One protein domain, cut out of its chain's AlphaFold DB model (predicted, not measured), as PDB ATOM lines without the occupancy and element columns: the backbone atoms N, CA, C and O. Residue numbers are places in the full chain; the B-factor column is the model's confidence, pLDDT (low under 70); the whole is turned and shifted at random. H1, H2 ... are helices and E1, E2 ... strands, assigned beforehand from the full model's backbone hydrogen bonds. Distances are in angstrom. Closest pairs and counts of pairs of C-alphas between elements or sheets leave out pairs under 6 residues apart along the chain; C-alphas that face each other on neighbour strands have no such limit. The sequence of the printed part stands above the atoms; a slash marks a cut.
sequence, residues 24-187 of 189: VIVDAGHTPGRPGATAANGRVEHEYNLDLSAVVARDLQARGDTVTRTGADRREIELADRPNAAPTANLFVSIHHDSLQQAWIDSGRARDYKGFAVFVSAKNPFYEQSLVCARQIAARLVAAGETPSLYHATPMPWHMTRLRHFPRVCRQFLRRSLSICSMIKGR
ATOM      1  N   VAL A  24      52.315  -7.283 -54.774       91.50
ATOM      2  CA  VAL A  24      51.389  -6.894 -53.711       91.50
ATOM      3  C   VAL A  24      50.910  -5.461 -53.925       91.50
ATOM      4  O   VAL A  24      51.708  -4.547 -54.121       91.50
ATOM      5  N   ILE A  25      49.603  -5.230 -53.848       95.50
ATOM      6  CA  ILE A  25      49.054  -3.890 -53.656       95.50
ATOM      7  C   ILE A  25      49.000  -3.616 -52.152       95.50
ATOM      8  O   ILE A  25      48.392  -4.387 -51.412       95.50
ATOM      9  N   VAL A  26      49.609  -2.521 -51.705       95.44
ATOM     10  CA  VAL A  26      49.501  -2.024 -50.327       95.44
ATOM     11  C   VAL A  26      48.687  -0.735 -50.347       95.44
ATOM     12  O   VAL A  26      49.155   0.308 -50.806       95.44
ATOM     13  N   ASP A  27      47.452  -0.818 -49.869       95.50
ATOM     14  CA  ASP A  27      46.480   0.269 -49.888       95.50
ATOM     15  C   ASP A  27      46.440   0.996 -48.542       95.50
ATOM     16  O   ASP A  27      46.209   0.389 -47.493       95.50
ATOM     17  N   ALA A  28      46.648   2.312 -48.578       94.88
ATOM     18  CA  ALA A  28      46.347   3.186 -47.455       94.88
ATOM     19  C   ALA A  28      44.852   3.517 -47.489       94.88
ATOM     20  O   ALA A  28      44.389   4.259 -48.365       94.88
ATOM     21  N   GLY A  29      44.097   2.967 -46.537       89.88
ATOM     22  CA  GLY A  29      42.679   3.251 -46.388       89.88
ATOM     23  C   GLY A  29      42.397   4.746 -46.231       89.88
ATOM     24  O   GLY A  29      43.248   5.510 -45.760       89.88
ATOM     25  N   HIS A  30      41.170   5.149 -46.572       92.50
ATOM     26  CA  HIS A  30      40.705   6.541 -46.519       92.50
ATOM     27  C   HIS A  30      41.396   7.480 -47.520       92.50
ATOM     28  O   HIS A  30      42.192   7.056 -48.362       92.50
ATOM     29  N   THR A  31      40.979   8.742 -47.495       95.06
ATOM     30  CA  THR A  31      41.482   9.855 -48.314       95.06
ATOM     31  C   THR A  31      41.385  11.149 -47.497       95.06
ATOM     32  O   THR A  31      40.673  11.151 -46.490       95.06
ATOM     33  N   PRO A  32      42.029  12.264 -47.890       95.62
ATOM     34  CA  PRO A  32      41.910  13.516 -47.138       95.62
ATOM     35  C   PRO A  32      40.469  14.023 -46.995       95.62
ATOM     36  O   PRO A  32      40.103  14.504 -45.927       95.62
ATOM     37  N   GLY A  33      39.633  13.875 -48.028       95.56
ATOM     38  CA  GLY A  33      38.219  14.251 -47.980       95.56
ATOM     39  C   GLY A  33      37.337  13.264 -47.207       95.56
ATOM     40  O   GLY A  33      36.220  13.605 -46.822       95.56
ATOM     41  N   ARG A  34      37.817  12.039 -46.956       93.94
ATOM     42  CA  ARG A  34      37.116  10.994 -46.188       93.94
ATOM     43  C   ARG A  34      38.079  10.350 -45.188       93.94
ATOM     44  O   ARG A  34      38.379   9.164 -45.337       93.94
ATOM     45  N   PRO A  35      38.564  11.097 -44.180       90.19
ATOM     46  CA  PRO A  35      39.778  10.757 -43.434       90.19
ATOM     47  C   PRO A  35      39.623   9.621 -42.413       90.19
ATOM     48  O   PRO A  35      40.627   9.175 -41.864       90.19
ATOM     49  N   GLY A  36      38.400   9.134 -42.192       88.56
ATOM     50  CA  GLY A  36      38.111   8.060 -41.239       88.56
ATOM     51  C   GLY A  36      37.925   8.587 -39.821       88.56
ATOM     52  O   GLY A  36      37.468   9.716 -39.636       88.56
ATOM     53  N   ALA A  37      38.224   7.753 -38.828       85.56
ATOM     54  CA  ALA A  37      38.134   8.143 -37.420       85.56
ATOM     55  C   ALA A  37      39.194   9.195 -37.030       85.56
ATOM     56  O   ALA A  37      40.260   9.265 -37.637       85.56
ATOM     57  N   THR A  38      38.932   9.972 -35.978       86.56
ATOM     58  CA  THR A  38      39.885  10.946 -35.414       86.56
ATOM     59  C   THR A  38      40.288  10.519 -34.012       86.56
ATOM     60  O   THR A  38      39.421  10.212 -33.201       86.56
ATOM     61  N   ALA A  39      41.590  10.502 -33.730       81.81
ATOM     62  CA  ALA A  39      42.149  10.185 -32.416       81.81
ATOM     63  C   ALA A  39      42.160  11.387 -31.481       81.81
ATOM     64  O   ALA A  39      42.144  12.525 -31.939       81.81
ATOM     65  N   ALA A  40      42.270  11.152 -30.171       81.19
ATOM     66  CA  ALA A  40      42.279  12.228 -29.176       81.19
ATOM     67  C   ALA A  40      43.417  13.224 -29.346       81.19
ATOM     68  O   ALA A  40      43.328  14.345 -28.857       81.19
ATOM     69  N   ASN A  41      44.501  12.834 -30.016       83.12
ATOM     70  CA  ASN A  41      45.573  13.758 -30.375       83.12
ATOM     71  C   ASN A  41      45.239  14.601 -31.625       83.12
ATOM     72  O   ASN A  41      46.120  15.274 -32.149       83.12
ATOM     73  N   GLY A  42      44.005  14.532 -32.132       89.31
ATOM     74  CA  GLY A  42      43.529  15.204 -33.341       89.31
ATOM     75  C   GLY A  42      43.932  14.520 -34.647       89.31
ATOM     76  O   GLY A  42      43.509  14.955 -35.718       89.31
ATOM     77  N   ARG A  43      44.737  13.454 -34.594       91.81
ATOM     78  CA  ARG A  43      45.248  12.787 -35.788       91.81
ATOM     79  C   ARG A  43      44.191  11.868 -36.397       91.81
ATOM     80  O   ARG A  43      43.583  11.064 -35.692       91.81
ATOM     81  N   VAL A  44      43.996  11.959 -37.708       92.00
ATOM     82  CA  VAL A  44      42.989  11.164 -38.424       92.00
ATOM     83  C   VAL A  44      43.524   9.806 -38.880       92.00
ATOM     84  O   VAL A  44      44.712   9.649 -39.169       92.00
ATOM     85  N   GLU A  45      42.630   8.827 -38.993       88.75
ATOM     86  CA  GLU A  45      42.900   7.442 -39.387       88.75
ATOM     87  C   GLU A  45      43.715   7.354 -40.681       88.75
ATOM     88  O   GLU A  45      44.703   6.621 -40.746       88.75
ATOM     89  N   HIS A  46      43.348   8.153 -41.688       93.62
ATOM     90  CA  HIS A  46      44.043   8.205 -42.970       93.62
ATOM     91  C   HIS A  46      45.555   8.423 -42.820       93.62
ATOM     92  O   HIS A  46      46.342   7.773 -43.505       93.62
ATOM     93  N   GLU A  47      45.988   9.283 -41.897       94.75
ATOM     94  CA  GLU A  47      47.414   9.538 -41.702       94.75
ATOM     95  C   GLU A  47      48.134   8.340 -41.089       94.75
ATOM     96  O   GLU A  47      49.245   8.017 -41.506       94.75
ATOM     97  N   TYR A  48      47.510   7.654 -40.132       89.75
ATOM     98  CA  TYR A  48      48.070   6.426 -39.573       89.75
ATOM     99  C   TYR A  48      48.155   5.310 -40.626       89.75
ATOM    100  O   TYR A  48      49.126   4.549 -40.662       89.75
ATOM    101  N   ASN A  49      47.165   5.234 -41.519       91.88
ATOM    102  CA  ASN A  49      47.145   4.280 -42.627       91.88
ATOM    103  C   ASN A  49      48.279   4.556 -43.624       91.88
ATOM    104  O   ASN A  49      48.942   3.621 -44.077       91.88
ATOM    105  N   LEU A  50      48.548   5.831 -43.930       95.69
ATOM    106  CA  LEU A  50      49.662   6.238 -44.789       95.69
ATOM    107  C   LEU A  50      51.011   5.785 -44.224       95.69
ATOM    108  O   LEU A  50      51.772   5.142 -44.951       95.69
ATOM    109  N   ASP A  51      51.280   6.062 -42.947       95.12
ATOM    110  CA  ASP A  51      52.547   5.705 -42.303       95.12
ATOM    111  C   ASP A  51      52.784   4.193 -42.322       95.12
ATOM    112  O   ASP A  51      53.832   3.719 -42.772       95.12
ATOM    113  N   LEU A  52      51.789   3.419 -41.876       91.38
ATOM    114  CA  LEU A  52      51.919   1.968 -41.801       91.38
ATOM    115  C   LEU A  52      52.016   1.341 -43.199       91.38
ATOM    116  O   LEU A  52      52.840   0.453 -43.415       91.38
ATOM    117  N   SER A  53      51.253   1.842 -44.179       93.56
ATOM    118  CA  SER A  53      51.363   1.386 -45.572       93.56
ATOM    119  C   SER A  53      52.747   1.626 -46.168       93.56
ATOM    120  O   SER A  53      53.229   0.800 -46.941       93.56
ATOM    121  N   ALA A  54      53.408   2.733 -45.815       97.31
ATOM    122  CA  ALA A  54      54.746   3.044 -46.301       97.31
ATOM    123  C   ALA A  54      55.784   2.072 -45.728       97.31
ATOM    124  O   ALA A  54      56.635   1.578 -46.466       97.31
ATOM    125  N   VAL A  55      55.681   1.763 -44.431       95.56
ATOM    126  CA  VAL A  55      56.539   0.779 -43.754       95.56
ATOM    127  C   VAL A  55      56.365  -0.610 -44.365       95.56
ATOM    128  O   VAL A  55      57.352  -1.218 -44.769       95.56
ATOM    129  N   VAL A  56      55.122  -1.079 -44.514       92.69
ATOM    130  CA  VAL A  56      54.826  -2.395 -45.103       92.69
ATOM    131  C   VAL A  56      55.331  -2.485 -46.542       92.69
ATOM    132  O   VAL A  56      55.979  -3.464 -46.902       92.69
ATOM    133  N   ALA A  57      55.078  -1.460 -47.362       96.56
ATOM    134  CA  ALA A  57      55.536  -1.436 -48.747       96.56
ATOM    135  C   ALA A  57      57.064  -1.518 -48.850       96.56
ATOM    136  O   ALA A  57      57.580  -2.333 -49.611       96.56
ATOM    137  N   ARG A  58      57.782  -0.722 -48.049       97.81
ATOM    138  CA  ARG A  58      59.248  -0.734 -48.019       97.81
ATOM    139  C   ARG A  58      59.790  -2.102 -47.605       97.81
ATOM    140  O   ARG A  58      60.723  -2.596 -48.228       97.81
ATOM    141  N   ASP A  59      59.215  -2.718 -46.575       94.44
ATOM    142  CA  ASP A  59      59.693  -4.002 -46.059       94.44
ATOM    143  C   ASP A  59      59.414  -5.163 -47.036       94.44
ATOM    144  O   ASP A  59      60.211  -6.097 -47.112       94.44
ATOM    145  N   LEU A  60      58.322  -5.100 -47.808       92.62
ATOM    146  CA  LEU A  60      58.041  -6.030 -48.912       92.62
ATOM    147  C   LEU A  60      59.034  -5.837 -50.068       92.62
ATOM    148  O   LEU A  60      59.662  -6.795 -50.517       92.62
ATOM    149  N   GLN A  61      59.259  -4.592 -50.493       96.75
ATOM    150  CA  GLN A  61      60.235  -4.272 -51.540       96.75
ATOM    151  C   GLN A  61      61.651  -4.726 -51.160       96.75
ATOM    152  O   GLN A  61      62.361  -5.293 -51.986       96.75
ATOM    153  N   ALA A  62      62.050  -4.552 -49.897       95.06
ATOM    154  CA  ALA A  62      63.342  -5.009 -49.385       95.06
ATOM    155  C   ALA A  62      63.514  -6.540 -49.418       95.06
ATOM    156  O   ALA A  62      64.640  -7.032 -49.395       95.06
ATOM    157  N   ARG A  63      62.414  -7.303 -49.486       91.44
ATOM    158  CA  ARG A  63      62.410  -8.767 -49.652       91.44
ATOM    159  C   ARG A  63      62.380  -9.206 -51.119       91.44
ATOM    160  O   ARG A  63      62.428 -10.403 -51.382       91.44
ATOM    161  N   GLY A  64      62.333  -8.255 -52.053       93.75
ATOM    162  CA  GLY A  64      62.288  -8.504 -53.491       93.75
ATOM    163  C   GLY A  64      60.882  -8.521 -54.091       93.75
ATOM    164  O   GLY A  64      60.764  -8.770 -55.286       93.75
ATOM    165  N   ASP A  65      59.829  -8.245 -53.313       92.75
ATOM    166  CA  ASP A  65      58.458  -8.191 -53.827       92.75
ATOM    167  C   ASP A  65      58.209  -6.917 -54.652       92.75
ATOM    168  O   ASP A  65      58.702  -5.826 -54.349       92.75
ATOM    169  N   THR A  66      57.384  -7.035 -55.691       96.12
ATOM    170  CA  THR A  66      56.879  -5.876 -56.437       96.12
ATOM    171  C   THR A  66      55.714  -5.266 -55.667       96.12
ATOM    172  O   THR A  66      54.783  -5.972 -55.283       96.12
ATOM    173  N   VAL A  67      55.727  -3.948 -55.452       96.38
ATOM    174  CA  VAL A  67      54.680  -3.274 -54.673       96.38
ATOM    175  C   VAL A  67      54.045  -2.129 -55.450       96.38
ATOM    176  O   VAL A  67      54.725  -1.183 -55.841       96.38
ATOM    177  N   THR A  68      52.720  -2.179 -55.591       96.94
ATOM    178  CA  THR A  68      51.900  -1.026 -55.989       96.94
ATOM    179  C   THR A  68      51.289  -0.414 -54.738       96.94
ATOM    180  O   THR A  68      50.675  -1.119 -53.943       96.94
ATOM    181  N   ARG A  69      51.418   0.900 -54.543       97.00
ATOM    182  CA  ARG A  69      50.765   1.591 -53.423       97.00
ATOM    183  C   ARG A  69      49.549   2.367 -53.909       97.00
ATOM    184  O   ARG A  69      49.668   3.140 -54.854       97.00
ATOM    185  N   THR A  70      48.411   2.212 -53.238       96.19
ATOM    186  CA  THR A  70      47.191   3.001 -53.497       96.19
ATOM    187  C   THR A  70      46.846   3.880 -52.300       96.19
ATOM    188  O   THR A  70      47.183   3.555 -51.163       96.19
ATOM    189  N   GLY A  71      46.256   5.053 -52.557       93.81
ATOM    190  CA  GLY A  71      45.984   6.073 -51.531       93.81
ATOM    191  C   GLY A  71      47.228   6.784 -50.972       93.81
ATOM    192  O   GLY A  71      47.098   7.696 -50.163       93.81
ATOM    193  N   ALA A  72      48.436   6.400 -51.400       94.19
ATOM    194  CA  ALA A  72      49.707   6.899 -50.865       94.19
ATOM    195  C   ALA A  72      50.044   8.349 -51.251       94.19
ATOM    196  O   ALA A  72      50.819   9.007 -50.563       94.19
ATOM    197  N   ASP A  73      49.478   8.836 -52.351       94.19
ATOM    198  CA  ASP A  73      49.674  10.185 -52.889       94.19
ATOM    199  C   ASP A  73      48.696  11.215 -52.308       94.19
ATOM    200  O   ASP A  73      48.682  12.362 -52.753       94.19
ATOM    201  N   ARG A  74      47.880  10.808 -51.323       94.00
ATOM    202  CA  ARG A  74      46.850  11.637 -50.685       94.00
ATOM    203  C   ARG A  74      45.823  12.196 -51.680       94.00
ATOM    204  O   ARG A  74      45.178  13.197 -51.389       94.00
ATOM    205  N   ARG A  75      45.651  11.576 -52.850       94.81
ATOM    206  CA  ARG A  75      44.575  11.934 -53.780       94.81
ATOM    207  C   ARG A  75      43.306  11.155 -53.459       94.81
ATOM    208  O   ARG A  75      43.338  10.076 -52.865       94.81
ATOM    209  N   GLU A  76      42.172  11.718 -53.859       96.56
ATOM    210  CA  GLU A  76      40.909  10.995 -53.809       96.56
ATOM    211  C   GLU A  76      40.950   9.792 -54.755       96.56
ATOM    212  O   GLU A  76      41.406   9.889 -55.895       96.56
ATOM    213  N   ILE A  77      40.478   8.651 -54.263       93.56
ATOM    214  CA  ILE A  77      40.391   7.405 -55.016       93.56
ATOM    215  C   ILE A  77      39.176   6.617 -54.534       93.56
ATOM    216  O   ILE A  77      38.961   6.435 -53.327       93.56
ATOM    217  N   GLU A  78      38.375   6.152 -55.487       90.38
ATOM    218  CA  GLU A  78      37.177   5.379 -55.201       90.38
ATOM    219  C   GLU A  78      37.522   3.944 -54.799       90.38
ATOM    220  O   GLU A  78      38.537   3.370 -55.199       90.38
ATOM    221  N   LEU A  79      36.660   3.336 -53.979       85.69
ATOM    222  CA  LEU A  79      36.902   1.993 -53.433       85.69
ATOM    223  C   LEU A  79      37.082   0.929 -54.523       85.69
ATOM    224  O   LEU A  79      37.817  -0.032 -54.315       85.69
ATOM    225  N   ALA A  80      36.417   1.097 -55.668       85.75
ATOM    226  CA  ALA A  80      36.530   0.181 -56.797       85.75
ATOM    227  C   ALA A  80      37.879   0.298 -57.526       85.75
ATOM    228  O   ALA A  80      38.337  -0.690 -58.093       85.75
ATOM    229  N   ASP A  81      38.535   1.458 -57.487       90.25
ATOM    230  CA  ASP A  81      39.762   1.710 -58.253       90.25
ATOM    231  C   ASP A  81      41.015   1.219 -57.526       90.25
ATOM    232  O   ASP A  81      41.972   0.782 -58.160       90.25
ATOM    233  N   ARG A  82      40.987   1.209 -56.189       92.31
ATOM    234  CA  ARG A  82      42.083   0.714 -55.333       92.31
ATOM    235  C   ARG A  82      42.565  -0.695 -55.730       92.31
ATOM    236  O   ARG A  82      43.742  -0.846 -56.050       92.31
ATOM    237  N   PRO A  83      41.703  -1.730 -55.787       85.69
ATOM    238  CA  PRO A  83      42.118  -3.058 -56.243       85.69
ATOM    239  C   PRO A  83      42.491  -3.119 -57.734       85.69
ATOM    240  O   PRO A  83      43.247  -4.001 -58.137       85.69
ATOM    241  N   ASN A  84      41.973  -2.199 -58.556       89.56
ATOM    242  CA  ASN A  84      42.191  -2.174 -60.006       89.56
ATOM    243  C   ASN A  84      43.478  -1.445 -60.422       89.56
ATOM    244  O   ASN A  84      43.828  -1.477 -61.598       89.56
ATOM    245  N   ALA A  85      44.213  -0.837 -59.487       91.94
ATOM    246  CA  ALA A  85      45.503  -0.208 -59.772       91.94
ATOM    247  C   ALA A  85      46.559  -1.205 -60.292       91.94
ATOM    248  O   ALA A  85      47.476  -0.818 -61.013       91.94
ATOM    249  N   ALA A  86      46.426  -2.490 -59.945       91.69
ATOM    250  CA  ALA A  86      47.204  -3.587 -60.517       91.69
ATOM    251  C   ALA A  86      46.340  -4.865 -60.591       91.69
ATOM    252  O   ALA A  86      46.408  -5.713 -59.702       91.69
ATOM    253  N   PRO A  87      45.514  -5.037 -61.642       87.69
ATOM    254  CA  PRO A  87      44.495  -6.094 -61.706       87.69
ATOM    255  C   PRO A  87      45.036  -7.531 -61.679       87.69
ATOM    256  O   PRO A  87      44.280  -8.474 -61.452       87.69
ATOM    257  N   THR A  88      46.330  -7.699 -61.952       88.12
ATOM    258  CA  THR A  88      47.041  -8.983 -61.964       88.12
ATOM    259  C   THR A  88      47.949  -9.174 -60.750       88.12
ATOM    260  O   THR A  88      48.730 -10.123 -60.731       88.12
ATOM    261  N   ALA A  89      47.892  -8.282 -59.755       89.50
ATOM    262  CA  ALA A  89      48.636  -8.450 -58.512       89.50
ATOM    263  C   ALA A  89      48.199  -9.733 -57.784       89.50
ATOM    264  O   ALA A  89      47.031 -10.125 -57.811       89.50
ATOM    265  N   ASN A  90      49.143 -10.383 -57.106       88.00
ATOM    266  CA  ASN A  90      48.902 -11.622 -56.369       88.00
ATOM    267  C   ASN A  90      48.119 -11.384 -55.070       88.00
ATOM    268  O   ASN A  90      47.416 -12.283 -54.610       88.00
ATOM    269  N   LEU A  91      48.258 -10.196 -54.474       85.94
ATOM    270  CA  LEU A  91      47.698  -9.833 -53.172       85.94
ATOM    271  C   LEU A  91      47.340  -8.340 -53.139       85.94
ATOM    272  O   LEU A  91      48.042  -7.521 -53.718       85.94
ATOM    273  N   PHE A  92      46.273  -7.977 -52.438       90.62
ATOM    274  CA  PHE A  92      45.868  -6.610 -52.125       90.62
ATOM    275  C   PHE A  92      45.597  -6.503 -50.637       90.62
ATOM    276  O   PHE A  92      44.603  -7.033 -50.156       90.62
ATOM    277  N   VAL A  93      46.453  -5.775 -49.935       89.44
ATOM    278  CA  VAL A  93      46.391  -5.560 -48.494       89.44
ATOM    279  C   VAL A  93      45.973  -4.117 -48.244       89.44
ATOM    280  O   VAL A  93      46.744  -3.200 -48.511       89.44
ATOM    281  N   SER A  94      44.765  -3.909 -47.719       90.81
ATOM    282  CA  SER A  94      44.284  -2.577 -47.320       90.81
ATOM    283  C   SER A  94      44.396  -2.371 -45.820       90.81
ATOM    284  O   SER A  94      43.856  -3.163 -45.052       90.81
ATOM    285  N   ILE A  95      45.101  -1.311 -45.425       88.88
ATOM    286  CA  ILE A  95      45.469  -0.997 -44.044       88.88
ATOM    287  C   ILE A  95      44.567   0.115 -43.512       88.88
ATOM    288  O   ILE A  95      44.421   1.161 -44.145       88.88
ATOM    289  N   HIS A  96      44.005  -0.122 -42.327       87.00
ATOM    290  CA  HIS A  96      43.028   0.741 -41.668       87.00
ATOM    291  C   HIS A  96      43.200   0.689 -40.158       87.00
ATOM    292  O   HIS A  96      43.077  -0.395 -39.597       87.00
ATOM    293  N   HIS A  97      43.387   1.834 -39.513       85.00
ATOM    294  CA  HIS A  97      43.153   1.983 -38.080       85.00
ATOM    295  C   HIS A  97      41.640   2.025 -37.830       85.00
ATOM    296  O   HIS A  97      40.861   2.276 -38.735       85.00
ATOM    297  N   ASP A  98      41.186   1.724 -36.620       79.06
ATOM    298  CA  ASP A  98      39.747   1.659 -36.343       79.06
ATOM    299  C   ASP A  98      39.453   2.253 -34.977       79.06
ATOM    300  O   ASP A  98      40.352   2.450 -34.152       79.06
ATOM    301  N   SER A  99      38.182   2.568 -34.778       79.38
ATOM    302  CA  SER A  99      37.677   3.207 -33.580       79.38
ATOM    303  C   SER A  99      36.430   2.492 -33.078       79.38
ATOM    304  O   SER A  99      35.686   1.845 -33.822       79.38
ATOM    305  N   LEU A 100      36.187   2.625 -31.781       81.19
ATOM    306  CA  LEU A 100      34.910   2.223 -31.221       81.19
ATOM    307  C   LEU A 100      33.808   3.154 -31.728       81.19
ATOM    308  O   LEU A 100      34.040   4.303 -32.100       81.19
ATOM    309  N   GLN A 101      32.575   2.657 -31.719       79.38
ATOM    310  CA  GLN A 101      31.420   3.521 -31.930       79.38
ATOM    311  C   GLN A 101      31.423   4.662 -30.914       79.38
ATOM    312  O   GLN A 101      31.654   4.426 -29.727       79.38
ATOM    313  N   GLN A 102      31.089   5.870 -31.375       78.44
ATOM    314  CA  GLN A 102      31.105   7.070 -30.539       78.44
ATOM    315  C   GLN A 102      30.297   6.878 -29.247       78.44
ATOM    316  O   GLN A 102      30.809   7.145 -28.174       78.44
ATOM    317  N   ALA A 103      29.121   6.244 -29.309       82.88
ATOM    318  CA  ALA A 103      28.314   5.948 -28.122       82.88
ATOM    319  C   ALA A 103      29.032   5.078 -27.059       82.88
ATOM    320  O   ALA A 103      28.748   5.168 -25.865       82.88
ATOM    321  N   TRP A 104      29.957   4.203 -27.466       82.88
ATOM    322  CA  TRP A 104      30.763   3.402 -26.534       82.88
ATOM    323  C   TRP A 104      31.918   4.221 -25.956       82.88
ATOM    324  O   TRP A 104      32.240   4.087 -24.779       82.88
ATOM    325  N   ILE A 105      32.505   5.106 -26.760       82.00
ATOM    326  CA  ILE A 105      33.496   6.079 -26.291       82.00
ATOM    327  C   ILE A 105      32.855   7.015 -25.255       82.00
ATOM    328  O   ILE A 105      33.365   7.120 -24.142       82.00
ATOM    329  N   ASP A 106      31.691   7.585 -25.573       84.31
ATOM    330  CA  ASP A 106      30.934   8.515 -24.725       84.31
ATOM    331  C   ASP A 106      30.488   7.872 -23.403       84.31
ATOM    332  O   ASP A 106      30.398   8.543 -22.378       84.31
ATOM    333  N   SER A 107      30.258   6.553 -23.393       88.94
ATOM    334  CA  SER A 107      29.956   5.781 -22.175       88.94
ATOM    335  C   SER A 107      31.201   5.330 -21.396       88.94
ATOM    336  O   SER A 107      31.097   4.521 -20.476       88.94
ATOM    337  N   GLY A 108      32.388   5.845 -21.736       86.12
ATOM    338  CA  GLY A 108      33.637   5.600 -21.011       86.12
ATOM    339  C   GLY A 108      34.334   4.279 -21.350       86.12
ATOM    340  O   GLY A 108      35.319   3.920 -20.706       86.12
ATOM    341  N   ARG A 109      33.879   3.564 -22.386       84.56
ATOM    342  CA  ARG A 109      34.383   2.234 -22.777       84.56
ATOM    343  C   ARG A 109      35.570   2.276 -23.736       84.56
ATOM    344  O   ARG A 109      35.992   1.245 -24.257       84.56
ATOM    345  N   ALA A 110      36.154   3.454 -23.962       77.12
ATOM    346  CA  ALA A 110      37.296   3.654 -24.858       77.12
ATOM    347  C   ALA A 110      38.508   2.751 -24.537       77.12
ATOM    348  O   ALA A 110      39.352   2.503 -25.396       77.12
ATOM    349  N   ARG A 111      38.610   2.256 -23.296       80.19
ATOM    350  CA  ARG A 111      39.709   1.397 -22.828       80.19
ATOM    351  C   ARG A 111      39.401  -0.100 -22.881       80.19
ATOM    352  O   ARG A 111      40.320  -0.890 -22.671       80.19
ATOM    353  N   ASP A 112      38.161  -0.479 -23.176       81.31
ATOM    354  CA  ASP A 112      37.700  -1.872 -23.120       81.31
ATOM    355  C   ASP A 112      38.305  -2.730 -24.237       81.31
ATOM    356  O   ASP A 112      38.465  -3.940 -24.084       81.31
ATOM    357  N   TYR A 113      38.647  -2.112 -25.369       78.88
ATOM    358  CA  TYR A 113      39.091  -2.819 -26.564       78.88
ATOM    359  C   TYR A 113      40.403  -2.253 -27.096       78.88
ATOM    360  O   TYR A 113      40.603  -1.044 -27.198       78.88
ATOM    361  N   LYS A 114      41.299  -3.161 -27.474       79.88
ATOM    362  CA  LYS A 114      42.568  -2.870 -28.142       79.88
ATOM    363  C   LYS A 114      42.966  -4.044 -29.025       79.88
ATOM    364  O   LYS A 114      42.390  -5.126 -28.919       79.88
ATOM    365  N   GLY A 115      44.001  -3.838 -29.829       83.81
ATOM    366  CA  GLY A 115      44.549  -4.887 -30.678       83.81
ATOM    367  C   GLY A 115      43.926  -4.914 -32.066       83.81
ATOM    368  O   GLY A 115      43.313  -3.920 -32.460       83.81
ATOM    369  N   PHE A 116      44.091  -6.037 -32.771       81.25
ATOM    370  CA  PHE A 116      43.857  -6.141 -34.212       81.25
ATOM    371  C   PHE A 116      42.753  -7.089 -34.648       81.25
ATOM    372  O   PHE A 116      42.418  -8.058 -33.977       81.25
ATOM    373  N   ALA A 117      42.211  -6.828 -35.829       82.25
ATOM    374  CA  ALA A 117      41.413  -7.793 -36.566       82.25
ATOM    375  C   ALA A 117      41.996  -7.947 -37.972       82.25
ATOM    376  O   ALA A 117      42.808  -7.139 -38.409       82.25
ATOM    377  N   VAL A 118      41.603  -9.011 -38.664       81.94
ATOM    378  CA  VAL A 118      41.930  -9.242 -40.072       81.94
ATOM    379  C   VAL A 118      40.650  -9.709 -40.747       81.94
ATOM    380  O   VAL A 118      39.964 -10.586 -40.223       81.94
ATOM    381  N   PHE A 119      40.311  -9.129 -41.897       80.75
ATOM    382  CA  PHE A 119      39.014  -9.345 -42.531       80.75
ATOM    383  C   PHE A 119      39.146  -9.760 -43.981       80.75
ATOM    384  O   PHE A 119      39.648  -9.006 -44.799       80.75
ATOM    385  N   VAL A 120      38.563 -10.898 -44.336       80.00
ATOM    386  CA  VAL A 120      38.475 -11.337 -45.728       80.00
ATOM    387  C   VAL A 120      37.043 -11.175 -46.217       80.00
ATOM    388  O   VAL A 120      36.103 -11.674 -45.600       80.00
ATOM    389  N   SER A 121      36.863 -10.479 -47.340       78.62
ATOM    390  CA  SER A 121      35.545 -10.339 -47.962       78.62
ATOM    391  C   SER A 121      35.040 -11.694 -48.457       78.62
ATOM    392  O   SER A 121      35.668 -12.312 -49.313       78.62
ATOM    393  N   ALA A 122      33.861 -12.115 -47.995       79.44
ATOM    394  CA  ALA A 122      33.180 -13.317 -48.490       79.44
ATOM    395  C   ALA A 122      32.789 -13.231 -49.979       79.44
ATOM    396  O   ALA A 122      32.462 -14.237 -50.596       79.44
ATOM    397  N   LYS A 123      32.820 -12.027 -50.568       79.62
ATOM    398  CA  LYS A 123      32.588 -11.808 -52.002       79.62
ATOM    399  C   LYS A 123      33.857 -11.972 -52.847       79.62
ATOM    400  O   LYS A 123      33.799 -11.811 -54.064       79.62
ATOM    401  N   ASN A 124      35.006 -12.222 -52.218       77.44
ATOM    402  CA  ASN A 124      36.244 -12.467 -52.937       77.44
ATOM    403  C   ASN A 124      36.149 -13.819 -53.669       77.44
ATOM    404  O   ASN A 124      35.974 -14.836 -52.998       77.44
ATOM    405  N   PRO A 125      36.296 -13.873 -55.008       82.31
ATOM    406  CA  PRO A 125      36.284 -15.142 -55.743       82.31
ATOM    407  C   PRO A 125      37.394 -16.114 -55.306       82.31
ATOM    408  O   PRO A 125      37.293 -17.307 -55.564       82.31
ATOM    409  N   PHE A 126      38.423 -15.617 -54.617       82.50
ATOM    410  CA  PHE A 126      39.537 -16.387 -54.064       82.50
ATOM    411  C   PHE A 126      39.536 -16.353 -52.525       82.50
ATOM    412  O   PHE A 126      40.562 -16.121 -51.871       82.50
ATOM    413  N   TYR A 127      38.346 -16.488 -51.932       82.12
ATOM    414  CA  TYR A 127      38.127 -16.378 -50.490       82.12
ATOM    415  C   TYR A 127      39.020 -17.328 -49.681       82.12
ATOM    416  O   TYR A 127      39.703 -16.873 -48.768       82.12
ATOM    417  N   GLU A 128      39.074 -18.614 -50.039       86.75
ATOM    418  CA  GLU A 128      39.833 -19.619 -49.281       86.75
ATOM    419  C   GLU A 128      41.339 -19.325 -49.269       86.75
ATOM    420  O   GLU A 128      41.961 -19.329 -48.205       86.75
ATOM    421  N   GLN A 129      41.932 -18.973 -50.417       82.81
ATOM    422  CA  GLN A 129      43.349 -18.592 -50.461       82.81
ATOM    423  C   GLN A 129      43.612 -17.316 -49.644       82.81
ATOM    424  O   GLN A 129      44.584 -17.235 -48.891       82.81
ATOM    425  N   SER A 130      42.712 -16.333 -49.740       79.94
ATOM    426  CA  SER A 130      42.807 -15.093 -48.963       79.94
ATOM    427  C   SER A 130      42.693 -15.337 -47.462       79.94
ATOM    428  O   SER A 130      43.379 -14.670 -46.690       79.94
ATOM    429  N   LEU A 131      41.850 -16.289 -47.051       83.06
ATOM    430  CA  LEU A 131      41.649 -16.681 -45.661       83.06
ATOM    431  C   LEU A 131      42.879 -17.387 -45.087       83.06
ATOM    432  O   LEU A 131      43.253 -17.111 -43.948       83.06
ATOM    433  N   VAL A 132      43.539 -18.249 -45.865       84.44
ATOM    434  CA  VAL A 132      44.826 -18.843 -45.468       84.44
ATOM    435  C   VAL A 132      45.875 -17.751 -45.248       84.44
ATOM    436  O   VAL A 132      46.499 -17.722 -44.187       84.44
ATOM    437  N   CYS A 133      46.016 -16.814 -46.190       81.00
ATOM    438  CA  CYS A 133      46.944 -15.689 -46.054       81.00
ATOM    439  C   CYS A 133      46.618 -14.818 -44.825       81.00
ATOM    440  O   CYS A 133      47.486 -14.561 -43.993       81.00
ATOM    441  N   ALA A 134      45.348 -14.453 -44.637       81.56
ATOM    442  CA  ALA A 134      44.884 -13.666 -43.495       81.56
ATOM    443  C   ALA A 134      45.179 -14.347 -42.147       81.56
ATOM    444  O   ALA A 134      45.629 -13.695 -41.205       81.56
ATOM    445  N   ARG A 135      44.975 -15.669 -42.055       85.50
ATOM    446  CA  ARG A 135      45.316 -16.457 -40.859       85.50
ATOM    447  C   ARG A 135      46.815 -16.445 -40.578       85.50
ATOM    448  O   ARG A 135      47.204 -16.345 -39.417       85.50
ATOM    449  N   GLN A 136      47.654 -16.513 -41.611       85.19
ATOM    450  CA  GLN A 136      49.106 -16.428 -41.451       85.19
ATOM    451  C   GLN A 136      49.546 -15.038 -40.981       85.19
ATOM    452  O   GLN A 136      50.357 -14.950 -40.062       85.19
ATOM    453  N   ILE A 137      48.978 -13.963 -41.539       83.31
ATOM    454  CA  ILE A 137      49.229 -12.590 -41.070       83.31
ATOM    455  C   ILE A 137      48.843 -12.463 -39.592       83.31
ATOM    456  O   ILE A 137      49.665 -12.044 -38.779       83.31
ATOM    457  N   ALA A 138      47.635 -12.898 -39.221       82.69
ATOM    458  CA  ALA A 138      47.168 -12.862 -37.837       82.69
ATOM    459  C   ALA A 138      48.081 -13.661 -36.892       82.69
ATOM    460  O   ALA A 138      48.446 -13.168 -35.827       82.69
ATOM    461  N   ALA A 139      48.509 -14.863 -37.288       85.06
ATOM    462  CA  ALA A 139      49.429 -15.678 -36.497       85.06
ATOM    463  C   ALA A 139      50.787 -14.987 -36.287       85.06
ATOM    464  O   ALA A 139      51.359 -15.077 -35.203       85.06
ATOM    465  N   ARG A 140      51.296 -14.265 -37.295       85.94
ATOM    466  CA  ARG A 140      52.549 -13.503 -37.183       85.94
ATOM    467  C   ARG A 140      52.408 -12.267 -36.300       85.94
ATOM    468  O   ARG A 140      53.335 -11.981 -35.552       85.94
ATOM    469  N   LEU A 141      51.264 -11.585 -36.332       83.00
ATOM    470  CA  LEU A 141      50.968 -10.490 -35.403       83.00
ATOM    471  C   LEU A 141      50.926 -10.995 -33.954       83.00
ATOM    472  O   LEU A 141      51.578 -10.413 -33.091       83.00
ATOM    473  N   VAL A 142      50.263 -12.130 -33.702       87.88
ATOM    474  CA  VAL A 142      50.259 -12.775 -32.375       87.88
ATOM    475  C   VAL A 142      51.667 -13.169 -31.935       87.88
ATOM    476  O   VAL A 142      52.061 -12.880 -30.809       87.88
ATOM    477  N   ALA A 143      52.456 -13.783 -32.821       89.06
ATOM    478  CA  ALA A 143      53.842 -14.145 -32.523       89.06
ATOM    479  C   ALA A 143      54.734 -12.921 -32.233       89.06
ATOM    480  O   ALA A 143      55.710 -13.042 -31.500       89.06
ATOM    481  N   ALA A 144      54.389 -11.748 -32.774       82.19
ATOM    482  CA  ALA A 144      55.047 -10.473 -32.496       82.19
ATOM    483  C   ALA A 144      54.527  -9.771 -31.221       82.19
ATOM    484  O   ALA A 144      54.970  -8.668 -30.910       82.19
ATOM    485  N   GLY A 145      53.602 -10.389 -30.477       88.19
ATOM    486  CA  GLY A 145      53.051  -9.858 -29.228       88.19
ATOM    487  C   GLY A 145      51.825  -8.953 -29.389       88.19
ATOM    488  O   GLY A 145      51.342  -8.407 -28.398       88.19
ATOM    489  N   GLU A 146      51.290  -8.799 -30.603       85.06
ATOM    490  CA  GLU A 146      50.019  -8.105 -30.814       85.06
ATOM    491  C   GLU A 146      48.842  -9.000 -30.396       85.06
ATOM    492  O   GLU A 146      48.851 -10.219 -30.576       85.06
ATOM    493  N   THR A 147      47.781  -8.404 -29.855       85.38
ATOM    494  CA  THR A 147      46.591  -9.145 -29.405       85.38
ATOM    495  C   THR A 147      45.436  -8.969 -30.387       85.38
ATOM    496  O   THR A 147      45.194  -7.837 -30.804       85.38
ATOM    497  N   PRO A 148      44.661 -10.012 -30.727       85.06
ATOM    498  CA  PRO A 148      43.417  -9.826 -31.464       85.06
ATOM    499  C   PRO A 148      42.406  -8.991 -30.661       85.06
ATOM    500  O   PRO A 148      42.272  -9.166 -29.450       85.06
ATOM    501  N   SER A 149      41.678  -8.101 -31.329       81.00
ATOM    502  CA  SER A 149      40.580  -7.332 -30.747       81.00
ATOM    503  C   SER A 149      39.288  -8.145 -30.765       81.00
ATOM    504  O   SER A 149      38.899  -8.701 -31.790       81.00
ATOM    505  N   LEU A 150      38.578  -8.159 -29.636       78.69
ATOM    506  CA  LEU A 150      37.263  -8.799 -29.510       78.69
ATOM    507  C   LEU A 150      36.100  -7.877 -29.904       78.69
ATOM    508  O   LEU A 150      34.948  -8.311 -29.905       78.69
ATOM    509  N   TYR A 151      36.377  -6.619 -30.258       75.06
ATOM    510  CA  TYR A 151      35.339  -5.642 -30.595       75.06
ATOM    511  C   TYR A 151      34.427  -6.156 -31.717       75.06
ATOM    512  O   TYR A 151      33.215  -6.270 -31.541       75.06
ATOM    513  N   HIS A 152      35.022  -6.621 -32.818       70.31
ATOM    514  CA  HIS A 152      34.292  -7.153 -33.977       70.31
ATOM    515  C   HIS A 152      33.761  -8.582 -33.796       70.31
ATOM    516  O   HIS A 152      33.042  -9.084 -34.656       70.31
ATOM    517  N   ALA A 153      34.087  -9.235 -32.677       69.62
ATOM    518  CA  ALA A 153      33.493 -10.510 -32.279       69.62
ATOM    519  C   ALA A 153      32.234 -10.325 -31.410       69.62
ATOM    520  O   ALA A 153      31.516 -11.294 -31.159       69.62
ATOM    521  N   THR A 154      31.949  -9.098 -30.955       57.59
ATOM    522  CA  THR A 154      30.821  -8.813 -30.063       57.59
ATOM    523  C   THR A 154      29.511  -8.753 -30.866       57.59
ATOM    524  O   THR A 154      29.416  -7.968 -31.814       57.59
ATOM    525  N   PRO A 155      28.474  -9.543 -30.525       53.06
ATOM    526  CA  PRO A 155      27.164  -9.427 -31.161       53.06
ATOM    527  C   PRO A 155      26.558  -8.047 -30.878       53.06
ATOM    528  O   PRO A 155      26.397  -7.668 -29.719       53.06
ATOM    529  N   MET A 156      26.210  -7.286 -31.917       44.94
ATOM    530  CA  MET A 156      25.536  -5.997 -31.733       44.94
ATOM    531  C   MET A 156      24.017  -6.192 -31.554       44.94
ATOM    532  O   MET A 156      23.423  -6.931 -32.346       44.94
ATOM    533  N   PRO A 157      23.364  -5.509 -30.587       35.62
ATOM    534  CA  PRO A 157      21.952  -5.730 -30.242       35.62
ATOM    535  C   PRO A 157      20.931  -5.486 -31.365       35.62
ATOM    536  O   PRO A 157      19.797  -5.932 -31.244       35.62
ATOM    537  N   TRP A 158      21.302  -4.809 -32.459       29.64
ATOM    538  CA  TRP A 158      20.347  -4.338 -33.473       29.64
ATOM    539  C   TRP A 158      20.438  -4.967 -34.864       29.64
ATOM    540  O   TRP A 158      19.930  -4.394 -35.813       29.64
ATOM    541  N   HIS A 159      21.011  -6.159 -35.011       31.73
ATOM    542  CA  HIS A 159      20.570  -7.129 -36.025       31.73
ATOM    543  C   HIS A 159      21.377  -8.412 -35.834       31.73
ATOM    544  O   HIS A 159      22.551  -8.499 -36.205       31.73
ATOM    545  N   MET A 160      20.729  -9.446 -35.298       28.25
ATOM    546  CA  MET A 160      21.242 -10.805 -35.391       28.25
ATOM    547  C   MET A 160      21.229 -11.234 -36.856       28.25
ATOM    548  O   MET A 160      20.236 -11.708 -37.402       28.25
ATOM    549  N   THR A 161      22.374 -11.099 -37.511       25.77
ATOM    550  CA  THR A 161      22.790 -12.063 -38.518       25.77
ATOM    551  C   THR A 161      24.305 -12.125 -38.527       25.77
ATOM    552  O   THR A 161      24.978 -11.147 -38.851       25.77
ATOM    553  N   ARG A 162      24.823 -13.306 -38.171       32.50
ATOM    554  CA  ARG A 162      26.173 -13.798 -38.469       32.50
ATOM    555  C   ARG A 162      26.763 -13.049 -39.678       32.50
ATOM    556  O   ARG A 162      26.233 -13.169 -40.781       32.50
ATOM    557  N   LEU A 163      27.805 -12.247 -39.445       33.34
ATOM    558  CA  LEU A 163      28.657 -11.636 -40.476       33.34
ATOM    559  C   LEU A 163      27.924 -10.874 -41.606       33.34
ATOM    560  O   LEU A 163      28.259 -11.060 -42.775       33.34
ATOM    561  N   ARG A 164      26.931 -10.016 -41.319       27.22
ATOM    562  CA  ARG A 164      26.259  -9.244 -42.396       27.22
ATOM    563  C   ARG A 164      26.276  -7.723 -42.307       27.22
ATOM    564  O   ARG A 164      25.899  -7.095 -43.293       27.22
ATOM    565  N   HIS A 165      26.778  -7.113 -41.236       28.95
ATOM    566  CA  HIS A 165      26.893  -5.652 -41.156       28.95
ATOM    567  C   HIS A 165      28.314  -5.184 -40.833       28.95
ATOM    568  O   HIS A 165      28.618  -4.724 -39.744       28.95
ATOM    569  N   PHE A 166      29.182  -5.306 -41.838       37.88
ATOM    570  CA  PHE A 166      30.504  -4.680 -41.876       37.88
ATOM    571  C   PHE A 166      30.403  -3.163 -42.125       37.88
ATOM    572  O   PHE A 166      29.463  -2.739 -42.819       37.88
ATOM    573  N   PRO A 167      31.379  -2.341 -41.696       34.97
ATOM    574  CA  PRO A 167      31.535  -0.999 -42.249       34.97
ATOM    575  C   PRO A 167      31.575  -1.085 -43.783       34.97
ATOM    576  O   PRO A 167      32.125  -2.027 -44.362       34.97
ATOM    577  N   ARG A 168      30.918  -0.129 -44.450       28.75
ATOM    578  CA  ARG A 168      30.705  -0.108 -45.913       28.75
ATOM    579  C   ARG A 168      31.995  -0.342 -46.719       28.75
ATOM    580  O   ARG A 168      31.925  -0.927 -47.796       28.75
ATOM    581  N   VAL A 169      33.149   0.003 -46.149       31.97
ATOM    582  CA  VAL A 169      34.491  -0.155 -46.728       31.97
ATOM    583  C   VAL A 169      34.793  -1.603 -47.142       31.97
ATOM    584  O   VAL A 169      35.130  -1.842 -48.296       31.97
ATOM    585  N   CYS A 170      34.563  -2.607 -46.283       31.23
ATOM    586  CA  CYS A 170      34.851  -4.013 -46.627       31.23
ATOM    587  C   CYS A 170      33.852  -4.627 -47.629       31.23
ATOM    588  O   CYS A 170      34.147  -5.650 -48.249       31.23
ATOM    589  N   ARG A 171      32.660  -4.034 -47.806       27.70
ATOM    590  CA  ARG A 171      31.607  -4.583 -48.685       27.70
ATOM    591  C   ARG A 171      31.799  -4.264 -50.168       27.70
ATOM    592  O   ARG A 171      31.162  -4.935 -50.988       27.70
ATOM    593  N   GLN A 172      32.637  -3.275 -50.489       35.31
ATOM    594  CA  GLN A 172      32.774  -2.717 -51.839       35.31
ATOM    595  C   GLN A 172      33.897  -3.360 -52.669       35.31
ATOM    596  O   GLN A 172      33.912  -3.205 -53.887       35.31
ATOM    597  N   PHE A 173      34.802  -4.128 -52.056       39.25
ATOM    598  CA  PHE A 173      35.884  -4.816 -52.767       39.25
ATOM    599  C   PHE A 173      35.355  -6.062 -53.497       39.25
ATOM    600  O   PHE A 173      35.471  -7.201 -53.042       39.25
ATOM    601  N   LEU A 174      34.700  -5.821 -54.630       38.44
ATOM    602  CA  LEU A 174      34.223  -6.811 -55.587       38.44
ATOM    603  C   LEU A 174      35.099  -6.719 -56.835       38.44
ATOM    604  O   LEU A 174      34.754  -5.989 -57.759       38.44
ATOM    605  N   ARG A 175      36.218  -7.456 -56.832       42.06
ATOM    606  CA  ARG A 175      36.858  -8.139 -57.978       42.06
ATOM    607  C   ARG A 175      38.333  -8.416 -57.655       42.06
ATOM    608  O   ARG A 175      39.123  -7.509 -57.468       42.06
ATOM    609  N   ARG A 176      38.663  -9.711 -57.635       42.78
ATOM    610  CA  ARG A 176      39.971 -10.328 -57.940       42.78
ATOM    611  C   ARG A 176      41.203 -10.020 -57.081       42.78
ATOM    612  O   ARG A 176      42.236 -10.610 -57.362       42.78
ATOM    613  N   SER A 177      41.105  -9.243 -56.012       35.97
ATOM    614  CA  SER A 177      42.274  -8.967 -55.168       35.97
ATOM    615  C   SER A 177      42.280  -9.799 -53.883       35.97
ATOM    616  O   SER A 177      41.321  -9.811 -53.107       35.97
ATOM    617  N   LEU A 178      43.357 -10.556 -53.695       39.06
ATOM    618  CA  LEU A 178      43.549 -11.501 -52.601       39.06
ATOM    619  C   LEU A 178      43.876 -10.744 -51.298       39.06
ATOM    620  O   LEU A 178      44.823  -9.980 -51.268       39.06
ATOM    621  N   SER A 179      43.134 -10.999 -50.219       36.56
ATOM    622  CA  SER A 179      43.454 -10.629 -48.818       36.56
ATOM    623  C   SER A 179      43.436  -9.149 -48.368       36.56
ATOM    624  O   SER A 179      44.452  -8.566 -48.002       36.56
ATOM    625  N   ILE A 180      42.236  -8.580 -48.212       40.12
ATOM    626  CA  ILE A 180      42.035  -7.382 -47.373       40.12
ATOM    627  C   ILE A 180      42.523  -7.695 -45.941       40.12
ATOM    628  O   ILE A 180      42.226  -8.754 -45.393       40.12
ATOM    629  N   CYS A 181      43.282  -6.798 -45.314       37.59
ATOM    630  CA  CYS A 181      43.705  -6.932 -43.920       37.59
ATOM    631  C   CYS A 181      43.638  -5.560 -43.252       37.59
ATOM    632  O   CYS A 181      44.656  -4.895 -43.077       37.59
ATOM    633  N   SER A 182      42.431  -5.141 -42.868       44.12
ATOM    634  CA  SER A 182      42.263  -3.945 -42.039       44.12
ATOM    635  C   SER A 182      42.825  -4.244 -40.646       44.12
ATOM    636  O   SER A 182      42.164  -4.867 -39.820       44.12
ATOM    637  N   MET A 183      44.085  -3.854 -40.420       41.31
ATOM    638  CA  MET A 183      44.739  -3.917 -39.114       41.31
ATOM    639  C   MET A 183      44.215  -2.794 -38.228       41.31
ATOM    640  O   MET A 183      44.827  -1.742 -38.082       41.31
ATOM    641  N   ILE A 184      43.100  -3.076 -37.583       48.91
ATOM    642  CA  ILE A 184      42.593  -2.271 -36.485       48.91
ATOM    643  C   ILE A 184      43.691  -2.205 -35.427       48.91
ATOM    644  O   ILE A 184      44.194  -3.234 -35.010       48.91
ATOM    645  N   LYS A 185      44.115  -1.028 -34.984       38.12
ATOM    646  CA  LYS A 185      44.908  -0.921 -33.759       38.12
ATOM    647  C   LYS A 185      44.143  -0.011 -32.833       38.12
ATOM    648  O   LYS A 185      44.131   1.202 -33.010       38.12
ATOM    649  N   GLY A 186      43.460  -0.615 -31.865       39.38
ATOM    650  CA  GLY A 186      42.746   0.140 -30.848       39.38
ATOM    651  C   GLY A 186      43.720   0.919 -29.966       39.38
ATOM    652  O   GLY A 186      44.270   0.368 -29.012       39.38
ATOM    653  N   ARG A 187      43.927   2.195 -30.308       41.56
ATOM    654  CA  ARG A 187      43.820   3.331 -29.385       41.56
ATOM    655  C   ARG A 187      43.715   4.628 -30.190       41.56
ATOM    656  O   ARG A 187      44.708   5.189 -30.638       41.56
TER     657      ARG A 187
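AT A GLANCE: This is residues 24 to 187 of the 189 residues of the protein "N-acetylmuramoyl-L-alanine amidase" of Paraburkholderia sp. OV446 (UniProt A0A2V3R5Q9). With little regular structure, this is a small parallel sheet, E2 E1 E3, with long H1 over one face, short H2 over the other, H4 beyond E3, and long loops. Of 164 printed residues, 62 are in named elements, in order E1 H1 E2 H2 E3 H3 H4 H5: mixed class, compact, radius of gyration of the C-alphas 15.6 A, spans 46 by 34 by 33 A.

HOW THE PARTS SIT: Start at E1, residues 24 to 28: N 25 is 2.8 A from O 91 of E3, residues 91 to 95; N 24 is 2.8 A from O 66 of E2, residues 66 to 70. H1, residues 45 to 61, runs along the strands; its C-alpha 49 is 5.0 A from C-alpha 28, their closest pair. H2, residues 81 to 84, is on the opposite face. H4, residues 127 to 143, is only just apart from E3, closest C-alphas 8.3 A. In H1, H4 and H3, residues 102 to 106, every O i to N i+4 pair is within hydrogen-bond range; H2 and H5, residues 168 to 171, are too short.

IN THESE COORDINATES: Find C-alpha 24 at (51.389, -6.894, -53.711), beginning E1; H1 spans 24.2 A from first to last C-alpha; H4 spans 24.0 A and ends with C-alpha 143 at (53.842, -14.145, -32.523).

THE WHOLE: The printed part has no cut; links E1 to H1, H3 to H4 and H4 to H5 are long; residues 153 to 187 have pLDDT under 70.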